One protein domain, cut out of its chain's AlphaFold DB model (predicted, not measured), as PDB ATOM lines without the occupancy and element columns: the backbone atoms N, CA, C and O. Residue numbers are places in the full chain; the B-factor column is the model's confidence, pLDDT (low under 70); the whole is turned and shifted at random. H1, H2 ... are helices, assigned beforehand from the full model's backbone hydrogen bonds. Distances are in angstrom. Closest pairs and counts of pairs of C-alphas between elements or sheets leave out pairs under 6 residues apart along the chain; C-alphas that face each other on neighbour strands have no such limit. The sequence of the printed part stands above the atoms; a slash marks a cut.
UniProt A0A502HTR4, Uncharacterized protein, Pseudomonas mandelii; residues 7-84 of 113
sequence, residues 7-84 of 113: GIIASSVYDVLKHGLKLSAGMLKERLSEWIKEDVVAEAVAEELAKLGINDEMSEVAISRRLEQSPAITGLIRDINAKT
ATOM      1  N   GLY A   7      36.443 -37.721  38.962       89.62
ATOM      2  CA  GLY A   7      36.076 -37.718  37.546       89.62
ATOM      3  C   GLY A   7      34.653 -37.216  37.289       89.62
ATOM      4  O   GLY A   7      34.462 -36.378  36.419       89.62
ATOM      5  N   ILE A   8      33.665 -37.650  38.082       91.62
ATOM      6  CA  ILE A   8      32.265 -37.193  37.946       91.62
ATOM      7  C   ILE A   8      32.134 -35.694  38.254       91.62
ATOM      8  O   ILE A   8      31.408 -34.964  37.575       91.62
ATOM      9  N   ILE A   9      32.849 -35.210  39.272       91.06
ATOM     10  CA  ILE A   9      32.863 -33.778  39.595       91.06
ATOM     11  C   ILE A   9      33.591 -33.004  38.493       91.06
ATOM     12  O   ILE A   9      33.098 -31.972  38.050       91.06
ATOM     13  N   ALA A  10      34.733 -33.502  38.016       92.06
ATOM     14  CA  ALA A  10      35.521 -32.858  36.972       92.06
ATOM     15  C   ALA A  10      34.760 -32.747  35.651       92.06
ATOM     16  O   ALA A  10      34.780 -31.676  35.049       92.06
ATOM     17  N   SER A  11      34.056 -33.802  35.236       91.88
ATOM     18  CA  SER A  11      33.228 -33.797  34.029       91.88
ATOM     19  C   SER A  11      32.093 -32.780  34.141       91.88
ATOM     20  O   SER A  11      31.893 -31.968  33.239       91.88
ATOM     21  N   SER A  12      31.417 -32.739  35.292       92.00
ATOM     22  CA  SER A  12      30.343 -31.780  35.570       92.00
ATOM     23  C   SER A  12      30.848 -30.335  35.564       92.00
ATOM     24  O   SER A  12      30.222 -29.454  34.978       92.00
ATOM     25  N   VAL A  13      31.996 -30.082  36.195       91.50
ATOM     26  CA  VAL A  13      32.642 -28.761  36.230       91.50
ATOM     27  C   VAL A  13      33.088 -28.339  34.831       91.50
ATOM     28  O   VAL A  13      32.829 -27.208  34.425       91.50
ATOM     29  N   TYR A  14      33.722 -29.243  34.085       92.44
ATOM     30  CA  TYR A  14      34.166 -28.997  32.717       92.44
ATOM     31  C   TYR A  14      32.996 -28.640  31.796       92.44
ATOM     32  O   TYR A  14      33.091 -27.671  31.048       92.44
ATOM     33  N   ASP A  15      31.881 -29.367  31.892       91.12
ATOM     34  CA  ASP A  15      30.676 -29.109  31.103       91.12
ATOM     35  C   ASP A  15      30.101 -27.712  31.394       91.12
ATOM     36  O   ASP A  15      29.875 -26.913  30.485       91.12
ATOM     37  N   VAL A  16      29.960 -27.358  32.677       90.44
ATOM     38  CA  VAL A  16      29.497 -26.024  33.110       90.44
ATOM     39  C   VAL A  16      30.384 -24.917  32.532       90.44
ATOM     40  O   VAL A  16      29.873 -23.951  31.964       90.44
ATOM     41  N   LEU A  17      31.704 -25.076  32.619       89.12
ATOM     42  CA  LEU A  17      32.661 -24.094  32.110       89.12
ATOM     43  C   LEU A  17      32.642 -24.005  30.580       89.12
ATOM     44  O   LEU A  17      32.640 -22.904  30.035       89.12
ATOM     45  N   LYS A  18      32.551 -25.139  29.875       87.88
ATOM     46  CA  LYS A  18      32.452 -25.176  28.407       87.88
ATOM     47  C   LYS A  18      31.195 -24.508  27.873       87.88
ATOM     48  O   LYS A  18      31.235 -23.921  26.793       87.88
ATOM     49  N   HIS A  19      30.106 -24.560  28.628       87.56
ATOM     50  CA  HIS A  19      28.870 -23.858  28.305       87.56
ATOM     51  C   HIS A  19      28.882 -22.370  28.703       87.56
ATOM     52  O   HIS A  19      27.875 -21.687  28.520       87.56
ATOM     53  N   GLY A  20      30.000 -21.847  29.223       81.50
ATOM     54  CA  GLY A  20      30.128 -20.456  29.663       81.50
ATOM     55  C   GLY A  20      29.305 -20.137  30.914       81.50
ATOM     56  O   GLY A  20      29.014 -18.973  31.191       81.50
ATOM     57  N   LEU A  21      28.889 -21.165  31.658       84.62
ATOM     58  CA  LEU A  21      28.096 -21.020  32.869       84.62
ATOM     59  C   LEU A  21      29.010 -20.816  34.078       84.62
ATOM     60  O   LEU A  21      30.123 -21.335  34.163       84.62
ATOM     61  N   LYS A  22      28.513 -20.066  35.064       85.00
ATOM     62  CA  LYS A  22      29.235 -19.840  36.315       85.00
ATOM     63  C   LYS A  22      29.070 -21.038  37.251       85.00
ATOM     64  O   LYS A  22      27.946 -21.444  37.553       85.00
ATOM     65  N   LEU A  23      30.188 -21.533  37.782       85.75
ATOM     66  CA  LEU A  23      30.193 -22.499  38.880       85.75
ATOM     67  C   LEU A  23      29.475 -21.904  40.096       85.75
ATOM     68  O   LEU A  23      29.882 -20.880  40.644       85.75
ATOM     69  N   SER A  24      28.376 -22.538  40.487       88.31
ATOM     70  CA  SER A  24      27.561 -22.150  41.636       88.31
ATOM     71  C   SER A  24      27.039 -23.393  42.347       88.31
ATOM     72  O   SER A  24      26.888 -24.449  41.730       88.31
ATOM     73  N   ALA A  25      26.738 -23.257  43.639       88.62
ATOM     74  CA  ALA A  25      26.201 -24.341  44.457       88.62
ATOM     75  C   ALA A  25      24.914 -24.932  43.861       88.62
ATOM     76  O   ALA A  25      24.781 -26.148  43.775       88.62
ATOM     77  N   GLY A  26      24.003 -24.082  43.370       89.12
ATOM     78  CA  GLY A  26      22.757 -24.524  42.737       89.12
ATOM     79  C   GLY A  26      22.994 -25.371  41.484       89.12
ATOM     80  O   GLY A  26      22.421 -26.448  41.362       89.12
ATOM     81  N   MET A  27      23.902 -24.933  40.605       89.44
ATOM     82  CA  MET A  27      24.269 -25.684  39.397       89.44
ATOM     83  C   MET A  27      24.903 -27.036  39.746       89.44
ATOM     84  O   MET A  27      24.553 -28.061  39.168       89.44
ATOM     85  N   LEU A  28      25.819 -27.061  40.719       89.31
ATOM     86  CA  LEU A  28      26.459 -28.301  41.163       89.31
ATOM     87  C   LEU A  28      25.458 -29.249  41.824       89.31
ATOM     88  O   LEU A  28      25.510 -30.447  41.565       89.31
ATOM     89  N   LYS A  29      24.519 -28.728  42.620       90.94
ATOM     90  CA  LYS A  29      23.436 -29.518  43.214       90.94
ATOM     91  C   LYS A  29      22.524 -30.117  42.151       90.94
ATOM     92  O   LYS A  29      22.137 -31.267  42.284       90.94
ATOM     93  N   GLU A  30      22.186 -29.368  41.105       90.12
ATOM     94  CA  GLU A  30      21.358 -29.870  40.007       90.12
ATOM     95  C   GLU A  30      22.070 -31.003  39.252       90.12
ATOM     96  O   GLU A  30      21.523 -32.100  39.110       90.12
ATOM     97  N   ARG A  31      23.327 -30.770  38.850       89.56
ATOM     98  CA  ARG A  31      24.141 -31.737  38.094       89.56
ATOM     99  C   ARG A  31      24.516 -32.979  38.902       89.56
ATOM    100  O   ARG A  31      24.571 -34.068  38.345       89.56
ATOM    101  N   LEU A  32      24.761 -32.822  40.200       89.44
ATOM    102  CA  LEU A  32      25.174 -33.896  41.107       89.44
ATOM    103  C   LEU A  32      24.042 -34.309  42.055       89.44
ATOM    104  O   LEU A  32      24.317 -34.844  43.127       89.44
ATOM    105  N   SER A  33      22.782 -34.072  41.682       88.81
ATOM    106  CA  SER A  33      21.597 -34.291  42.534       88.81
ATOM    107  C   SER A  33      21.436 -35.735  43.018       88.81
ATOM    108  O   SER A  33      20.841 -35.980  44.072       88.81
ATOM    109  N   GLU A  34      22.013 -36.695  42.293       86.25
ATOM    110  CA  GLU A  34      22.063 -38.102  42.695       86.25
ATOM    111  C   GLU A  34      22.896 -38.326  43.972       86.25
ATOM    112  O   GLU A  34      22.555 -39.193  44.781       86.25
ATOM    113  N   TRP A  35      23.930 -37.503  44.199       88.00
ATOM    114  CA  TRP A  35      24.868 -37.608  45.329       88.00
ATOM    115  C   TRP A  35      24.738 -36.468  46.344       88.00
ATOM    116  O   TRP A  35      24.848 -36.685  47.551       88.00
ATOM    117  N   ILE A  36      24.499 -35.242  45.875       87.81
ATOM    118  CA  ILE A  36      24.456 -34.023  46.684       87.81
ATOM    119  C   ILE A  36      23.004 -33.566  46.817       87.81
ATOM    120  O   ILE A  36      22.452 -32.898  45.947       87.81
ATOM    121  N   LYS A  37      22.379 -33.917  47.945       85.44
ATOM    122  CA  LYS A  37      20.982 -33.548  48.247       85.44
ATOM    123  C   LYS A  37      20.870 -32.296  49.119       85.44
ATOM    124  O   LYS A  37      19.930 -31.513  48.983       85.44
ATOM    125  N   GLU A  38      21.830 -32.120  50.018       86.19
ATOM    126  CA  GLU A  38      21.879 -31.020  50.981       86.19
ATOM    127  C   GLU A  38      22.496 -29.768  50.339       86.19
ATOM    128  O   GLU A  38      23.585 -29.840  49.768       86.19
ATOM    129  N   ASP A  39      21.839 -28.610  50.477       86.31
ATOM    130  CA  ASP A  39      22.350 -27.333  49.949       86.31
ATOM    131  C   ASP A  39      23.706 -26.958  50.556       86.31
ATOM    132  O   ASP A  39      24.610 -26.546  49.838       86.31
ATOM    133  N   VAL A  40      23.881 -27.213  51.856       86.75
ATOM    134  CA  VAL A  40      25.131 -26.951  52.588       86.75
ATOM    135  C   VAL A  40      26.312 -27.725  51.990       86.75
ATOM    136  O   VAL A  40      27.427 -27.218  51.922       86.75
ATOM    137  N   VAL A  41      26.078 -28.955  51.522       87.94
ATOM    138  CA  VAL A  41      27.126 -29.772  50.889       87.94
ATOM    139  C   VAL A  41      27.463 -29.225  49.503       87.94
ATOM    140  O   VAL A  41      28.635 -29.157  49.142       87.94
ATOM    141  N   ALA A  42      26.456 -28.802  48.735       89.94
ATOM    142  CA  ALA A  42      26.673 -28.194  47.426       89.94
ATOM    143  C   ALA A  42      27.447 -26.871  47.528       89.94
ATOM    144  O   ALA A  42      28.324 -26.602  46.708       89.94
ATOM    145  N   GLU A  43      27.147 -26.069  48.550       90.81
ATOM    146  CA  GLU A  43      27.840 -24.818  48.850       90.81
ATOM    147  C   GLU A  43      29.299 -25.065  49.236       90.81
ATOM    148  O   GLU A  43      30.190 -24.489  48.615       90.81
ATOM    149  N   ALA A  44      29.562 -26.014  50.138       89.88
ATOM    150  CA  ALA A  44      30.924 -26.393  50.511       89.88
ATOM    151  C   ALA A  44      31.755 -26.863  49.304       89.88
ATOM    152  O   ALA A  44      32.902 -26.452  49.133       89.88
ATOM    153  N   VAL A  45      31.180 -27.692  48.423       90.12
ATOM    154  CA  VAL A  45      31.862 -28.133  47.195       90.12
ATOM    155  C   VAL A  45      32.129 -26.948  46.265       90.12
ATOM    156  O   VAL A  45      33.237 -26.825  45.747       90.12
ATOM    157  N   ALA A  46      31.157 -26.052  46.070       90.88
ATOM    158  CA  ALA A  46      31.321 -24.871  45.223       90.88
ATOM    159  C   ALA A  46      32.419 -23.927  45.739       90.88
ATOM    160  O   ALA A  46      33.232 -23.442  44.951       90.88
ATOM    161  N   GLU A  47      32.464 -23.686  47.049       91.06
ATOM    162  CA  GLU A  47      33.488 -22.856  47.682       91.06
ATOM    163  C   GLU A  47      34.887 -23.448  47.516       91.06
ATOM    164  O   GLU A  47      35.820 -22.736  47.140       91.06
ATOM    165  N   GLU A  48      35.048 -24.750  47.759       89.88
ATOM    166  CA  GLU A  48      36.338 -25.417  47.581       89.88
ATOM    167  C   GLU A  48      36.776 -25.422  46.111       89.88
ATOM    168  O   GLU A  48      37.942 -25.162  45.814       89.88
ATOM    169  N   LEU A  49      35.850 -25.626  45.169       88.88
ATOM    170  CA  LEU A  49      36.137 -25.519  43.735       88.88
ATOM    171  C   LEU A  49      36.580 -24.105  43.339       88.88
ATOM    172  O   LEU A  49      37.530 -23.954  42.568       88.88
ATOM    173  N   ALA A  50      35.947 -23.071  43.896       88.06
ATOM    174  CA  ALA A  50      36.321 -21.682  43.646       88.06
ATOM    175  C   ALA A  50      37.744 -21.367  44.142       88.06
ATOM    176  O   ALA A  50      38.480 -20.635  43.479       88.06
ATOM    177  N   LYS A  51      38.174 -21.966  45.263       89.00
ATOM    178  CA  LYS A  51      39.540 -21.815  45.804       89.00
ATOM    179  C   LYS A  51      40.609 -22.472  44.928       89.00
ATOM    180  O   LYS A  51      41.774 -22.078  44.989       89.00
ATOM    181  N   LEU A  52      40.245 -23.460  44.109       86.75
ATOM    182  CA  LEU A  52      41.198 -24.204  43.279       86.75
ATOM    183  C   LEU A  52      41.620 -23.482  41.999       86.75
ATOM    184  O   LEU A  52      42.582 -23.927  41.363       86.75
ATOM    185  N   GLY A  53      40.952 -22.374  41.658       84.50
ATOM    186  CA  GLY A  53      41.267 -21.564  40.482       84.50
ATOM    187  C   GLY A  53      40.989 -22.291  39.167       84.50
ATOM    188  O   GLY A  53      41.733 -22.117  38.207       84.50
ATOM    189  N   ILE A  54      39.966 -23.147  39.142       88.06
ATOM    190  CA  ILE A  54      39.577 -23.891  37.943       88.06
ATOM    191  C   ILE A  54      38.938 -22.926  36.936       88.06
ATOM    192  O   ILE A  54      38.069 -22.135  37.305       88.06
ATOM    193  N   ASN A  55      39.355 -23.007  35.671       86.81
ATOM    194  CA  ASN A  55      38.851 -22.176  34.579       86.81
ATOM    195  C   ASN A  55      38.509 -23.010  33.327       86.81
ATOM    196  O   ASN A  55      38.762 -24.215  33.273       86.81
ATOM    197  N   ASP A  56      37.910 -22.361  32.331       84.12
ATOM    198  CA  ASP A  56      37.441 -22.941  31.064       84.12
ATOM    199  C   ASP A  56      38.564 -23.317  30.077       84.12
ATOM    200  O   ASP A  56      38.322 -24.020  29.089       84.12
ATOM    201  N   GLU A  57      39.801 -22.908  30.365       86.75
ATOM    202  CA  GLU A  57      41.002 -23.294  29.618       86.75
ATOM    203  C   GLU A  57      41.541 -24.667  30.055       86.75
ATOM    204  O   GLU A  57      42.323 -25.296  29.335       86.75
ATOM    205  N   MET A  58      41.128 -25.163  31.227       89.06
ATOM    206  CA  MET A  58      41.543 -26.467  31.735       89.06
ATOM    207  C   MET A  58      40.789 -27.611  31.047       89.06
ATOM    208  O   MET A  58      39.576 -27.571  30.846       89.06
ATOM    209  N   SER A  59      41.508 -28.689  30.730       91.00
ATOM    210  CA  SER A  59      40.883 -29.939  30.296       91.00
ATOM    211  C   SER A  59      40.239 -30.670  31.473       91.00
ATOM    212  O   SER A  59      40.695 -30.552  32.610       91.00
ATOM    213  N   GLU A  60      39.233 -31.500  31.204       91.00
ATOM    214  CA  GLU A  60      38.590 -32.356  32.212       91.00
ATOM    215  C   GLU A  60      39.608 -33.171  33.032       91.00
ATOM    216  O   GLU A  60      39.541 -33.224  34.260       91.00
ATOM    217  N   VAL A  61      40.627 -33.726  32.369       90.56
ATOM    218  CA  VAL A  61      41.717 -34.464  33.027       90.56
ATOM    219  C   VAL A  61      42.531 -33.557  33.958       90.56
ATOM    220  O   VAL A  61      42.885 -33.964  35.067       90.56
ATOM    221  N   ALA A  62      42.824 -32.324  33.537       89.94
ATOM    222  CA  ALA A  62      43.529 -31.354  34.371       89.94
ATOM    223  C   ALA A  62      42.692 -30.947  35.593       89.94
ATOM    224  O   ALA A  62      43.239 -30.826  36.689       89.94
ATOM    225  N   ILE A  63      41.376 -30.799  35.420       91.94
ATOM    226  CA  ILE A  63      40.431 -30.527  36.507       91.94
ATOM    227  C   ILE A  63      40.429 -31.698  37.492       91.94
ATOM    228  O   ILE A  63      40.692 -31.477  38.670       91.94
ATOM    229  N   SER A  64      40.246 -32.941  37.034       91.94
ATOM    230  CA  SER A  64      40.253 -34.127  37.909       91.94
ATOM    231  C   SER A  64      41.532 -34.217  38.737       91.94
ATOM    232  O   SER A  64      41.481 -34.351  39.959       91.94
ATOM    233  N   ARG A  65      42.694 -34.038  38.098       89.94
ATOM    234  CA  ARG A  65      43.984 -34.048  38.796       89.94
ATOM    235  C   ARG A  65      44.085 -32.933  39.838       89.94
ATOM    236  O   ARG A  65      44.679 -33.131  40.894       89.94
ATOM    237  N   ARG A  66      43.511 -31.760  39.561       90.12
ATOM    238  CA  ARG A  66      43.480 -30.638  40.506       90.12
ATOM    239  C   ARG A  66      42.599 -30.938  41.719       90.12
ATOM    240  O   ARG A  66      42.979 -30.585  42.834       90.12
ATOM    241  N   LEU A  67      41.469 -31.611  41.509       89.81
ATOM    242  CA  LEU A  67      40.581 -32.071  42.580       89.81
ATOM    243  C   LEU A  67      41.267 -33.114  43.468       89.81
ATOM    244  O   LEU A  67      41.218 -32.996  44.688       89.81
ATOM    245  N   GLU A  68      41.967 -34.081  42.875       88.12
ATOM    246  CA  GLU A  68      42.720 -35.119  43.601       88.12
ATOM    247  C   GLU A  68      43.885 -34.550  44.417       88.12
ATOM    248  O   GLU A  68      44.230 -35.066  45.478       88.12
ATOM    249  N   GLN A  69      44.486 -33.458  43.945       89.75
ATOM    250  CA  GLN A  69      45.526 -32.735  44.678       89.75
ATOM    251  C   GLN A  69      44.981 -31.901  45.840       89.75
ATOM    252  O   GLN A  69      45.775 -31.409  46.639       89.75
ATOM    253  N   SER A  70      43.662 -31.717  45.933       89.44
ATOM    254  CA  SER A  70      43.015 -30.971  47.007       89.44
ATOM    255  C   SER A  70      42.560 -31.921  48.118       89.44
ATOM    256  O   SER A  70      41.597 -32.678  47.933       89.44
ATOM    257  N   PRO A  71      43.186 -31.869  49.312       86.69
ATOM    258  CA  PRO A  71      42.738 -32.664  50.451       86.69
ATOM    259  C   PRO A  71      41.315 -32.299  50.882       86.69
ATOM    260  O   PRO A  71      40.576 -33.170  51.331       86.69
ATOM    261  N   ALA A  72      40.917 -31.035  50.710       88.38
ATOM    262  CA  ALA A  72      39.585 -30.553  51.057       88.38
ATOM    263  C   ALA A  72      38.503 -31.174  50.161       88.38
ATOM    264  O   ALA A  72      37.543 -31.746  50.672       88.38
ATOM    265  N   ILE A  73      38.697 -31.164  48.835       89.75
ATOM    266  CA  ILE A  73      37.768 -31.821  47.899       89.75
ATOM    267  C   ILE A  73      37.739 -33.330  48.129       89.75
ATOM    268  O   ILE A  73      36.666 -33.925  48.180       89.75
ATOM    269  N   THR A  74      38.904 -33.954  48.311       88.44
ATOM    270  CA  THR A  74      38.981 -35.396  48.579       88.44
ATOM    271  C   THR A  74      38.246 -35.760  49.876       88.44
ATOM    272  O   THR A  74      37.544 -36.771  49.926       88.44
ATOM    273  N   GLY A  75      38.344 -34.911  50.906       87.81
ATOM    274  CA  GLY A  75      37.575 -35.026  52.145       87.81
ATOM    275  C   GLY A  75      36.068 -34.920  51.913       87.81
ATOM    276  O   GLY A  75      35.334 -35.818  52.316       87.81
ATOM    277  N   LEU A  76      35.616 -33.898  51.179       88.75
ATOM    278  CA  LEU A  76      34.200 -33.718  50.839       88.75
ATOM    279  C   LEU A  76      33.633 -34.913  50.063       88.75
ATOM    280  O   LEU A  76      32.560 -35.405  50.397       88.75
ATOM    281  N   ILE A  77      34.363 -35.428  49.069       88.94
ATOM    282  CA  ILE A  77      33.974 -36.627  48.310       88.94
ATOM    283  C   ILE A  77      33.824 -37.828  49.245       88.94
ATOM    284  O   ILE A  77      32.844 -38.571  49.154       88.94
ATOM    285  N   ARG A  78      34.777 -38.018  50.166       87.06
ATOM    286  CA  ARG A  78      34.715 -39.099  51.152       87.06
ATOM    287  C   ARG A  78      33.493 -38.959  52.053       87.06
ATOM    288  O   ARG A  78      32.823 -39.956  52.295       87.06
ATOM    289  N   ASP A  79      33.185 -37.752  52.509       87.75
ATOM    290  CA  ASP A  79      32.063 -37.494  53.411       87.75
ATOM    291  C   ASP A  79      30.708 -37.651  52.700       87.75
ATOM    292  O   ASP A  79      29.789 -38.255  53.255       87.75
ATOM    293  N   ILE A  80      30.591 -37.207  51.443       86.62
ATOM    294  CA  ILE A  80      29.414 -37.440  50.586       86.62
ATOM    295  C   ILE A  80      29.192 -38.943  50.379       86.62
ATOM    296  O   ILE A  80      28.078 -39.451  50.547       86.62
ATOM    297  N   ASN A  81      30.261 -39.673  50.056       86.75
ATOM    298  CA  ASN A  81      30.201 -41.119  49.865       86.75
ATOM    299  C   ASN A  81      29.896 -41.857  51.171       86.75
ATOM    300  O   ASN A  81      29.128 -42.814  51.150       86.75
ATOM    301  N   ALA A  82      30.427 -41.402  52.309       82.06
ATOM    302  CA  ALA A  82      30.117 -41.963  53.620       82.06
ATOM    303  C   ALA A  82      28.637 -41.767  53.967       82.06
ATOM    304  O   ALA A  82      27.971 -42.730  54.336       82.06
ATOM    305  N   LYS A  83      28.089 -40.562  53.767       75.81
ATOM    306  CA  LYS A  83      26.652 -40.299  53.940       75.81
ATOM    307  C   LYS A  83      25.806 -41.198  53.038       75.81
ATOM    308  O   LYS A  83      24.834 -41.776  53.508       75.81
ATOM    309  N   THR A  84      26.205 -41.373  51.780       68.25
ATOM    310  CA  THR A  84      25.509 -42.242  50.817       68.25
ATOM    311  C   THR A  84      25.594 -43.727  51.201       68.25
ATOM    312  O   THR A  84      24.600 -44.449  51.113       68.25
TER     313      THR A  84
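AT A GLANCE: This is residues 7 to 84 of the 113 residues of an uncharacterized protein of Pseudomonas mandelii (UniProt A0A502HTR4). Five helices form a small compact globule: H4 packs on H1, H2 packs crosswise on H3, and H5 runs loosely beside H3. The 78 printed residues hold H1 to H5 in order, with no named strand; the class is all helix, mostly crossed. The radius of gyration of the C-alphas is 11.4 A; the spans are 33 by 24 by 18 A.

IN THESE COORDINATES: H1, residues 7 to 18, starts at C-alpha 7 (36.076, -37.718, 37.546). H2 is 25 to 31, H3 39 to 51 (18.5 A), H4 60 to 68. H5, 71 to 84, 19.7 A, ends at C-alpha 84 (25.509, -42.242, 50.817).

HOW THE PARTS SIT: H1 touches H4, C-alphas 10 and 64 closest at 5.0 A, a steep tilt of 51 degrees. H2 touches H3, C-alphas 25 and 43 closest at 4.7 A, about perpendicular at 76 degrees. H3 residues 45 to 49 touch H5 residues 72 to 76, C-alphas 48 and 73 closest at 6.6 A, a shallow tilt of 20 degrees, opposite ways. Every helix has each O i to N i+4 pair within hydrogen-bond range.

THE WHOLE: The printed part has no cut. H4 to H5 is a tight link. Only residue 84 is under pLDDT 70.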